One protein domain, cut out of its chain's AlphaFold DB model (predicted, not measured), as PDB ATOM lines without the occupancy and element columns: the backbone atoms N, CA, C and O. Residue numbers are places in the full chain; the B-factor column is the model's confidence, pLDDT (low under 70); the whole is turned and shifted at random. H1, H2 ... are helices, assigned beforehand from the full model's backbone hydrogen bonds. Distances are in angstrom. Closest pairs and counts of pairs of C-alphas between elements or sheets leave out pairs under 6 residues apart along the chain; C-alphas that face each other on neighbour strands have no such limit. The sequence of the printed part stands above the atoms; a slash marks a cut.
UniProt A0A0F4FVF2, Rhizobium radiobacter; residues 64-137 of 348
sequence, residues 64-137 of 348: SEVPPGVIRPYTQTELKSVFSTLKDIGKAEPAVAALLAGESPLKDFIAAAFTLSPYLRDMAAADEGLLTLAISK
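Overview. This is residues 64 to 137 of the 348 residues of a protein of Rhizobium radiobacter (UniProt A0A0F4FVF2). A long helix, H1, with short H2 folded back at its end makes a helical hairpin, and H3, H4 and H5, joined at two corners into a U, pack on it. H4 runs beside H1, H5 packs on H2, and residues 64 to 75 run round the outside with no named element. The printed part has 74 residues with five named helices, H1 to H5 in chain order, and no named strand: all helix. It is compact, with a radius of gyration of the C-alphas of 11.1 A and spans of 27 by 24 by 19 A.

Arrangement. Start at H1, residues 76 to 92; its residues 86 to 91 touch H2, residues 94 to 101, closest at the C-alphas of Gly 90 and Ala 97, 4.3 A. This hairpin runs opposite ways at a steep tilt of 36 degrees, only just past shallow. Residues 78 to 83 of H1 touch H3, residues 105 to 116, at a steep tilt of 65 degrees; the closest C-alphas, Glu 78 and Thr 115, are 5.9 A apart. H1 and H4, residues 118 to 126, only just touch, with 3 pairs of C-alphas within 8 A, the closest Ile 89 and Ala 125 at 6.8 A; they run the same way at a shallow tilt of 20 degrees. H5, residues 129 to 136, touches H2 at the C-alphas of Thr 132 and Ala 95, 5.9 A. H3 and H5 are apart. Every O i to N i+4 pair is within hydrogen-bond range in H2, H3, H4 and H5; in H1, 12 of 13 are.

Along the chain. Find C-alpha 76 at (254.252, 247.818, 231.337); from there H1 runs 25.5 A. H3 spans 16.3 A and H4 12.2 A. H5 ends at C-alpha 136, (279.641, 239.594, 225.869).

Size, cuts and confidence. The C-alphas farthest apart, of Thr 77 and Lys 137, are 30.7 A apart. The printed part has no cut, the four links between helices are tight, and no printed residue is under pLDDT 70.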
ATOM      1  N   SER A  64     274.158 241.222 220.377       92.00
ATOM      2  CA  SER A  64     274.120 242.659 220.072       92.00
ATOM      3  C   SER A  64     273.625 242.994 218.662       92.00
ATOM      4  O   SER A  64     273.252 244.136 218.422       92.00
ATOM      5  N   GLU A  65     273.597 242.025 217.744       90.69
ATOM      6  CA  GLU A  65     273.106 242.181 216.366       90.69
ATOM      7  C   GLU A  65     271.578 242.033 216.264       90.69
ATOM      8  O   GLU A  65     271.025 242.023 215.165       90.69
ATOM      9  N   VAL A  66     270.880 241.897 217.400       92.69
ATOM     10  CA  VAL A  66     269.422 241.756 217.429       92.69
ATOM     11  C   VAL A  66     268.735 242.946 216.740       92.69
ATOM     12  O   VAL A  66     268.993 244.102 217.095       92.69
ATOM     13  N   PRO A  67     267.830 242.697 215.774       89.06
ATOM     14  CA  PRO A  67     267.075 243.775 215.153       89.06
ATOM     15  C   PRO A  67     266.193 244.516 216.176       89.06
ATOM     16  O   PRO A  67     265.697 243.916 217.136       89.06
ATOM     17  N   PRO A  68     265.937 245.821 215.992       88.06
ATOM     18  CA  PRO A  68     265.022 246.552 216.858       88.06
ATOM     19  C   PRO A  68     263.589 246.019 216.725       88.06
ATOM     20  O   PRO A  68     263.124 245.691 215.635       88.06
ATOM     21  N   GLY A  69     262.867 245.950 217.846       85.56
ATOM     22  CA  GLY A  69     261.435 245.629 217.857       85.56
ATOM     23  C   GLY A  69     261.066 244.185 217.494       85.56
ATOM     24  O   GLY A  69     259.900 243.930 217.193       85.56
ATOM     25  N   VAL A  70     262.017 243.241 217.542       90.06
ATOM     26  CA  VAL A  70     261.788 241.809 217.238       90.06
ATOM     27  C   VAL A  70     260.683 241.199 218.097       90.06
ATOM     28  O   VAL A  70     259.862 240.421 217.611       90.06
ATOM     29  N   ILE A  71     260.658 241.559 219.376       92.06
ATOM     30  CA  ILE A  71     259.634 241.152 220.331       92.06
ATOM     31  C   ILE A  71     259.148 242.366 221.109       92.06
ATOM     32  O   ILE A  71     259.870 243.345 221.292       92.06
ATOM     33  N   ARG A  72     257.898 242.288 221.570       88.50
ATOM     34  CA  ARG A  72     257.276 243.321 222.393       88.50
ATOM     35  C   ARG A  72     257.097 242.811 223.818       88.50
ATOM     36  O   ARG A  72     256.793 241.631 223.994       88.50
ATOM     37  N   PRO A  73     257.259 243.686 224.816       86.25
ATOM     38  CA  PRO A  73     257.033 243.323 226.201       86.25
ATOM     39  C   PRO A  73     255.570 242.953 226.448       86.25
ATOM     40  O   PRO A  73     254.673 243.490 225.795       86.25
ATOM     41  N   TYR A  74     255.330 242.050 227.399       81.56
ATOM     42  CA  TYR A  74     253.980 241.566 227.697       81.56
ATOM     43  C   TYR A  74     253.107 242.656 228.339       81.56
ATOM     44  O   TYR A  74     252.022 242.953 227.841       81.56
ATOM     45  N   THR A  75     253.596 243.304 229.405       87.12
ATOM     46  CA  THR A  75     252.929 244.453 230.043       87.12
ATOM     47  C   THR A  75     253.925 245.492 230.565       87.12
ATOM     48  O   THR A  75     255.077 245.183 230.871       87.12
ATOM     49  N   GLN A  76     253.460 246.736 230.734       87.19
ATOM     50  CA  GLN A  76     254.252 247.818 231.337       87.19
ATOM     51  C   GLN A  76     254.596 247.559 232.812       87.19
ATOM     52  O   GLN A  76     255.659 247.956 233.286       87.19
ATOM     53  N   THR A  77     253.722 246.871 233.549       88.06
ATOM     54  CA  THR A  77     253.975 246.505 234.950       88.06
ATOM     55  C   THR A  77     255.108 245.488 235.060       88.06
ATOM     56  O   THR A  77     256.012 245.659 235.878       88.06
ATOM     57  N   GLU A  78     255.113 244.463 234.205       88.88
ATOM     58  CA  GLU A  78     256.181 243.463 234.199       88.88
ATOM     59  C   GLU A  78     257.524 244.040 233.770       88.88
ATOM     60  O   GLU A  78     258.538 243.679 234.360       88.88
ATOM     61  N   LEU A  79     257.545 244.981 232.822       91.06
ATOM     62  CA  LEU A  79     258.773 245.687 232.452       91.06
ATOM     63  C   LEU A  79     259.448 246.338 233.661       91.06
ATOM     64  O   LEU A  79     260.654 246.196 233.835       91.06
ATOM     65  N   LYS A  80     258.683 247.020 234.523       91.44
ATOM     66  CA  LYS A  80     259.238 247.651 235.733       91.44
ATOM     67  C   LYS A  80     259.876 246.616 236.662       91.44
ATOM     68  O   LYS A  80     260.971 246.849 237.168       91.44
ATOM     69  N   SER A  81     259.216 245.471 236.849       91.62
ATOM     70  CA  SER A  81     259.753 244.356 237.639       91.62
ATOM     71  C   SER A  81     261.028 243.780 237.015       91.62
ATOM     72  O   SER A  81     262.019 243.608 237.719       91.62
ATOM     73  N   VAL A  82     261.046 243.565 235.696       94.19
ATOM     74  CA  VAL A  82     262.222 243.081 234.957       94.19
ATOM     75  C   VAL A  82     263.399 244.044 235.084       94.19
ATOM     76  O   VAL A  82     264.510 243.606 235.364       94.19
ATOM     77  N   PHE A  83     263.176 245.353 234.941       94.44
ATOM     78  CA  PHE A  83     264.239 246.338 235.122       94.44
ATOM     79  C   PHE A  83     264.776 246.369 236.555       94.44
ATOM     80  O   PHE A  83     265.958 246.643 236.732       94.44
ATOM     81  N   SER A  84     263.953 246.075 237.568       93.88
ATOM     82  CA  SER A  84     264.452 245.891 238.937       93.88
ATOM     83  C   SER A  84     265.416 244.709 239.009       93.88
ATOM     84  O   SER A  84     266.545 244.883 239.450       93.88
ATOM     85  N   THR A  85     265.016 243.543 238.494       93.19
ATOM     86  CA  THR A  85     265.870 242.345 238.467       93.19
ATOM     87  C   THR A  85     267.169 242.586 237.698       93.19
ATOM     88  O   THR A  85     268.242 242.241 238.179       93.19
ATOM     89  N   LEU A  86     267.104 243.224 236.525       94.38
ATOM     90  CA  LEU A  86     268.299 243.535 235.736       94.38
ATOM     91  C   LEU A  86     269.232 244.512 236.464       94.38
ATOM     92  O   LEU A  86     270.447 244.369 236.366       94.38
ATOM     93  N   LYS A  87     268.688 245.490 237.203       94.81
ATOM     94  CA  LYS A  87     269.493 246.389 238.043       94.81
ATOM     95  C   LYS A  87     270.182 245.640 239.174       94.81
ATOM     96  O   LYS A  87     271.319 245.970 239.480       94.81
ATOM     97  N   ASP A  88     269.509 244.666 239.785       93.81
ATOM     98  CA  ASP A  88     270.109 243.841 240.832       93.81
ATOM     99  C   ASP A  88     271.273 243.012 240.278       93.81
ATOM    100  O   ASP A  88     272.367 243.098 240.825       93.81
ATOM    101  N   ILE A  89     271.093 242.355 239.125       93.56
ATOM    102  CA  ILE A  89     272.179 241.653 238.415       93.56
ATOM    103  C   ILE A  89     273.318 242.627 238.066       93.56
ATOM    104  O   ILE A  89     274.490 242.340 238.293       93.56
ATOM    105  N   GLY A  90     272.990 243.824 237.571       93.19
ATOM    106  CA  GLY A  90     273.971 244.852 237.215       93.19
ATOM    107  C   GLY A  90     274.810 245.379 238.387       93.19
ATOM    108  O   GLY A  90     275.853 245.980 238.145       93.19
ATOM    109  N   LYS A  91     274.409 245.157 239.648       93.50
ATOM    110  CA  LYS A  91     275.253 245.496 240.811       93.50
ATOM    111  C   LYS A  91     276.479 244.589 240.907       93.50
ATOM    112  O   LYS A  91     277.527 245.057 241.340       93.50
ATOM    113  N   ALA A  92     276.336 243.321 240.529       92.69
ATOM    114  CA  ALA A  92     277.415 242.338 240.535       92.69
ATOM    115  C   ALA A  92     278.134 242.250 239.180       92.69
ATOM    116  O   ALA A  92     279.327 241.963 239.133       92.69
ATOM    117  N   GLU A  93     277.428 242.540 238.085       95.31
ATOM    118  CA  GLU A  93     277.890 242.301 236.718       95.31
ATOM    119  C   GLU A  93     278.041 243.606 235.906       95.31
ATOM    120  O   GLU A  93     277.054 244.144 235.382       95.31
ATOM    121  N   PRO A  94     279.278 244.115 235.713       93.69
ATOM    122  CA  PRO A  94     279.523 245.392 235.034       93.69
ATOM    123  C   PRO A  94     279.010 245.450 233.590       93.69
ATOM    124  O   PRO A  94     278.556 246.499 233.133       93.69
ATOM    125  N   ALA A  95     279.045 244.327 232.867       93.19
ATOM    126  CA  ALA A  95     278.548 244.253 231.492       93.19
ATOM    127  C   ALA A  95     277.030 244.489 231.418       93.19
ATOM    128  O   ALA A  95     276.542 245.160 230.507       93.19
ATOM    129  N   VAL A  96     276.280 243.985 232.404       93.94
ATOM    130  CA  VAL A  96     274.830 244.195 232.503       93.94
ATOM    131  C   VAL A  96     274.529 245.640 232.902       93.94
ATOM    132  O   VAL A  96     273.629 246.253 232.330       93.94
ATOM    133  N   ALA A  97     275.312 246.230 233.810       93.50
ATOM    134  CA  ALA A  97     275.190 247.652 234.136       93.50
ATOM    135  C   ALA A  97     275.418 248.553 232.909       93.50
ATOM    136  O   ALA A  97     274.620 249.457 232.653       93.50
ATOM    137  N   ALA A  98     276.455 248.269 232.113       93.69
ATOM    138  CA  ALA A  98     276.742 248.993 230.876       93.69
ATOM    139  C   ALA A  98     275.604 248.859 229.850       93.69
ATOM    140  O   ALA A  98     275.191 249.854 229.251       93.69
ATOM    141  N   LEU A  99     275.034 247.655 229.701       93.38
ATOM    142  CA  LEU A  99     273.865 247.421 228.850       93.38
ATOM    143  C   LEU A  99     272.665 248.278 229.278       93.38
ATOM    144  O   LEU A  99     271.974 248.835 228.427       93.38
ATOM    145  N   LEU A 100     272.410 248.386 230.585       93.31
ATOM    146  CA  LEU A 100     271.289 249.155 231.127       93.31
ATOM    147  C   LEU A 100     271.474 250.670 231.003       93.31
ATOM    148  O   LEU A 100     270.474 251.380 230.858       93.31
ATOM    149  N   ALA A 101     272.715 251.155 231.067       92.12
ATOM    150  CA  ALA A 101     273.042 252.568 230.906       92.12
ATOM    151  C   ALA A 101     272.864 253.047 229.455       92.12
ATOM    152  O   ALA A 101     272.480 254.193 229.236       92.12
ATOM    153  N   GLY A 102     273.105 252.174 228.474       88.62
ATOM    154  CA  GLY A 102     272.908 252.486 227.061       88.62
ATOM    155  C   GLY A 102     271.440 252.491 226.617       88.62
ATOM    156  O   GLY A 102     270.560 251.879 227.233       88.62
ATOM    157  N   GLU A 103     271.184 253.143 225.486       86.19
ATOM    158  CA  GLU A 103     269.983 252.937 224.674       86.19
ATOM    159  C   GLU A 103     270.373 252.039 223.500       86.19
ATOM    160  O   GLU A 103     271.065 252.462 222.577       86.19
ATOM    161  N   SER A 104     270.011 250.757 223.575       90.38
ATOM    162  CA  SER A 104     270.344 249.781 222.536       90.38
ATOM    163  C   SER A 104     269.165 248.848 222.261       90.38
ATOM    164  O   SER A 104     268.449 248.488 223.200       90.38
ATOM    165  N   PRO A 105     269.007 248.368 221.011       93.12
ATOM    166  CA  PRO A 105     268.030 247.328 220.685       93.12
ATOM    167  C   PRO A 105     268.161 246.086 221.574       93.12
ATOM    168  O   PRO A 105     267.162 245.459 221.917       93.12
ATOM    169  N   LEU A 106     269.387 245.761 221.999       94.62
ATOM    170  CA  LEU A 106     269.669 244.641 222.890       94.62
ATOM    171  C   LEU A 106     269.045 244.821 224.279       94.62
ATOM    172  O   LEU A 106     268.464 243.877 224.807       94.62
ATOM    173  N   LYS A 107     269.126 246.014 224.874       95.06
ATOM    174  CA  LYS A 107     268.512 246.295 226.183       95.06
ATOM    175  C   LYS A 107     267.000 246.090 226.132       95.06
ATOM    176  O   LYS A 107     266.450 245.383 226.978       95.06
ATOM    177  N   ASP A 108     266.350 246.669 225.126       93.81
ATOM    178  CA  ASP A 108     264.900 246.559 224.944       93.81
ATOM    179  C   ASP A 108     264.486 245.113 224.665       93.81
ATOM    180  O   ASP A 108     263.500 244.623 225.221       93.81
ATOM    181  N   PHE A 109     265.281 244.402 223.863       96.31
ATOM    182  CA  PHE A 109     265.099 242.985 223.593       96.31
ATOM    183  C   PHE A 109     265.184 242.137 224.867       96.31
ATOM    184  O   PHE A 109     264.269 241.359 225.125       96.31
ATOM    185  N   ILE A 110     266.235 242.281 225.682       95.94
ATOM    186  CA  ILE A 110     266.402 241.500 226.920       95.94
ATOM    187  C   ILE A 110     265.254 241.785 227.890       95.94
ATOM    188  O   ILE A 110     264.667 240.850 228.442       95.94
ATOM    189  N   ALA A 111     264.880 243.058 228.051       95.06
ATOM    190  CA  ALA A 111     263.746 243.434 228.885       95.06
ATOM    191  C   ALA A 111     262.448 242.773 228.388       95.06
ATOM    192  O   ALA A 111     261.742 242.129 229.168       95.06
ATOM    193  N   ALA A 112     262.159 242.847 227.086       95.31
ATOM    194  CA  ALA A 112     260.996 242.198 226.490       95.31
ATOM    195  C   ALA A 112     261.042 240.667 226.646       95.31
ATOM    196  O   ALA A 112     260.050 240.069 227.067       95.31
ATOM    197  N   ALA A 113     262.187 240.029 226.392       95.88
ATOM    198  CA  ALA A 113     262.368 238.584 226.514       95.88
ATOM    199  C   ALA A 113     262.073 238.095 227.937       95.88
ATOM    200  O   ALA A 113     261.390 237.087 228.112       95.88
ATOM    201  N   PHE A 114     262.523 238.831 228.955       95.94
ATOM    202  CA  PHE A 114     262.296 238.486 230.359       95.94
ATOM    203  C   PHE A 114     260.851 238.727 230.814       95.94
ATOM    204  O   PHE A 114     260.390 238.026 231.712       95.94
ATOM    205  N   THR A 115     260.108 239.650 230.188       94.69
ATOM    206  CA  THR A 115     258.649 239.733 230.413       94.69
ATOM    207  C   THR A 115     257.919 238.534 229.805       94.69
ATOM    208  O   THR A 115     257.060 237.938 230.442       94.69
ATOM    209  N   LEU A 116     258.300 238.123 228.592       93.56
ATOM    210  CA  LEU A 116     257.658 237.010 227.885       93.56
ATOM    211  C   LEU A 116     258.028 235.642 228.467       93.56
ATOM    212  O   LEU A 116     257.265 234.683 228.346       93.56
ATOM    213  N   SER A 117     259.209 235.535 229.079       94.31
ATOM    214  CA  SER A 117     259.715 234.305 229.668       94.31
ATOM    215  C   SER A 117     260.206 234.538 231.099       94.31
ATOM    216  O   SER A 117     261.401 234.760 231.317       94.31
ATOM    217  N   PRO A 118     259.313 234.388 232.098       91.31
ATOM    218  CA  PRO A 118     259.707 234.363 233.505       91.31
ATOM    219  C   PRO A 118     260.792 233.317 233.779       91.31
ATOM    220  O   PRO A 118     261.694 233.565 234.561       91.31
ATOM    221  N   TYR A 119     260.772 232.194 233.054       90.44
ATOM    222  CA  TYR A 119     261.804 231.163 233.151       90.44
ATOM    223  C   TYR A 119     263.214 231.693 232.839       90.44
ATOM    224  O   TYR A 119     264.128 231.452 233.621       90.44
ATOM    225  N   LEU A 120     263.401 232.441 231.742       94.81
ATOM    226  CA  LEU A 120     264.708 233.030 231.417       94.81
ATOM    227  C   LEU A 120     265.119 234.086 232.447       94.81
ATOM    228  O   LEU A 120     266.280 234.131 232.845       94.81
ATOM    229  N   ARG A 121     264.166 234.894 232.923       94.69
ATOM    230  CA  ARG A 121     264.422 235.869 233.989       94.69
ATOM    231  C   ARG A 121     264.904 235.189 235.270       94.69
ATOM    232  O   ARG A 121     265.906 235.609 235.836       94.69
ATOM    233  N   ASP A 122     264.218 234.135 235.701       92.44
ATOM    234  CA  ASP A 122     264.543 233.402 236.925       92.44
ATOM    235  C   ASP A 122     265.898 232.683 236.792       92.44
ATOM    236  O   ASP A 122     266.673 232.648 237.745       92.44
ATOM    237  N   MET A 123     266.235 232.170 235.599       92.12
ATOM    238  CA  MET A 123     267.569 231.617 235.317       92.12
ATOM    239  C   MET A 123     268.673 232.668 235.454       92.12
ATOM    240  O   MET A 123     269.698 232.383 236.065       92.12
ATOM    241  N   ALA A 124     268.471 233.864 234.892       93.56
ATOM    242  CA  ALA A 124     269.445 234.952 234.969       93.56
ATOM    243  C   ALA A 124     269.582 235.522 236.389       93.56
ATOM    244  O   ALA A 124     270.654 235.976 236.762       93.56
ATOM    245  N   ALA A 125     268.514 235.481 237.190       90.62
ATOM    246  CA  ALA A 125     268.566 235.873 238.596       90.62
ATOM    247  C   ALA A 125     269.279 234.831 239.479       90.62
ATOM    248  O   ALA A 125     269.847 235.189 240.504       90.62
ATOM    249  N   ALA A 126     269.237 233.547 239.107       88.94
ATOM    250  CA  ALA A 126     269.892 232.472 239.856       88.94
ATOM    251  C   ALA A 126     271.397 232.327 239.548       88.94
ATOM    252  O   ALA A 126     272.141 231.804 240.375       88.94
ATOM    253  N   ASP A 127     271.839 232.749 238.362       89.00
ATOM    254  CA  ASP A 127     273.240 232.764 237.920       89.00
ATOM    255  C   ASP A 127     273.513 234.142 237.303       89.00
ATOM    256  O   ASP A 127     273.268 234.353 236.117       89.00
ATOM    257  N   GLU A 128     273.956 235.101 238.124       81.75
ATOM    258  CA  GLU A 128     274.090 236.514 237.725       81.75
ATOM    259  C   GLU A 128     275.028 236.679 236.511       81.75
ATOM    260  O   GLU A 128     274.724 237.430 235.578       81.75
ATOM    261  N   GLY A 129     276.093 235.872 236.432       90.69
ATOM    262  CA  GLY A 129     277.041 235.865 235.313       90.69
ATOM    263  C   GLY A 129     276.493 235.269 234.008       90.69
ATOM    264  O   GLY A 129     277.115 235.408 232.949       90.69
ATOM    265  N   LEU A 130     275.321 234.624 234.032       93.06
ATOM    266  CA  LEU A 130     274.714 233.987 232.861       93.06
ATOM    267  C   LEU A 130     274.326 235.002 231.781       93.06
ATOM    268  O   LEU A 130     274.528 234.751 230.588       93.06
ATOM    269  N   LEU A 131     273.781 236.152 232.186       94.81
ATOM    270  CA  LEU A 131     273.416 237.205 231.241       94.81
ATOM    271  C   LEU A 131     274.668 237.849 230.637       94.81
ATOM    272  O   LEU A 131     274.733 238.005 229.418       94.81
ATOM    273  N   THR A 132     275.684 238.134 231.459       95.00
ATOM    274  CA  THR A 132     276.996 238.626 231.007       95.00
ATOM    275  C   THR A 132     277.611 237.698 229.966       95.00
ATOM    276  O   THR A 132     278.070 238.163 228.917       95.00
ATOM    277  N   LEU A 133     277.576 236.385 230.214       93.38
ATOM    278  CA  LEU A 133     278.077 235.369 229.291       93.38
ATOM    279  C   LEU A 133     277.398 235.468 227.916       93.38
ATOM    280  O   LEU A 133     278.087 235.444 226.897       93.38
ATOM    281  N   ALA A 134     276.070 235.621 227.895       94.62
ATOM    282  CA  ALA A 134     275.276 235.676 226.669       94.62
ATOM    283  C   ALA A 134     275.467 236.972 225.861       94.62
ATOM    284  O   ALA A 134     275.423 236.929 224.633       94.62
ATOM    285  N   ILE A 135     275.669 238.120 226.522       94.38
ATOM    286  CA  ILE A 135     275.790 239.422 225.837       94.38
ATOM    287  C   ILE A 135     277.225 239.761 225.412       94.38
ATOM    288  O   ILE A 135     277.414 240.562 224.500       94.38
ATOM    289  N   SER A 136     278.240 239.173 226.056       91.56
ATOM    290  CA  SER A 136     279.641 239.594 225.869       91.56
ATOM    291  C   SER A 136     280.384 238.811 224.780       91.56
ATOM    292  O   SER A 136     281.276 239.356 224.119       91.56
ATOM    293  N   LYS A 137     280.037 237.535 224.581       92.00
ATOM    294  CA  LYS A 137     280.758 236.611 223.688       92.00
ATOM    295  C   LYS A 137     279.995 236.353 222.380       92.00
ATOM    296  O   LYS A 137     278.768 236.443 222.372       92.00
TER     297      LYS A 137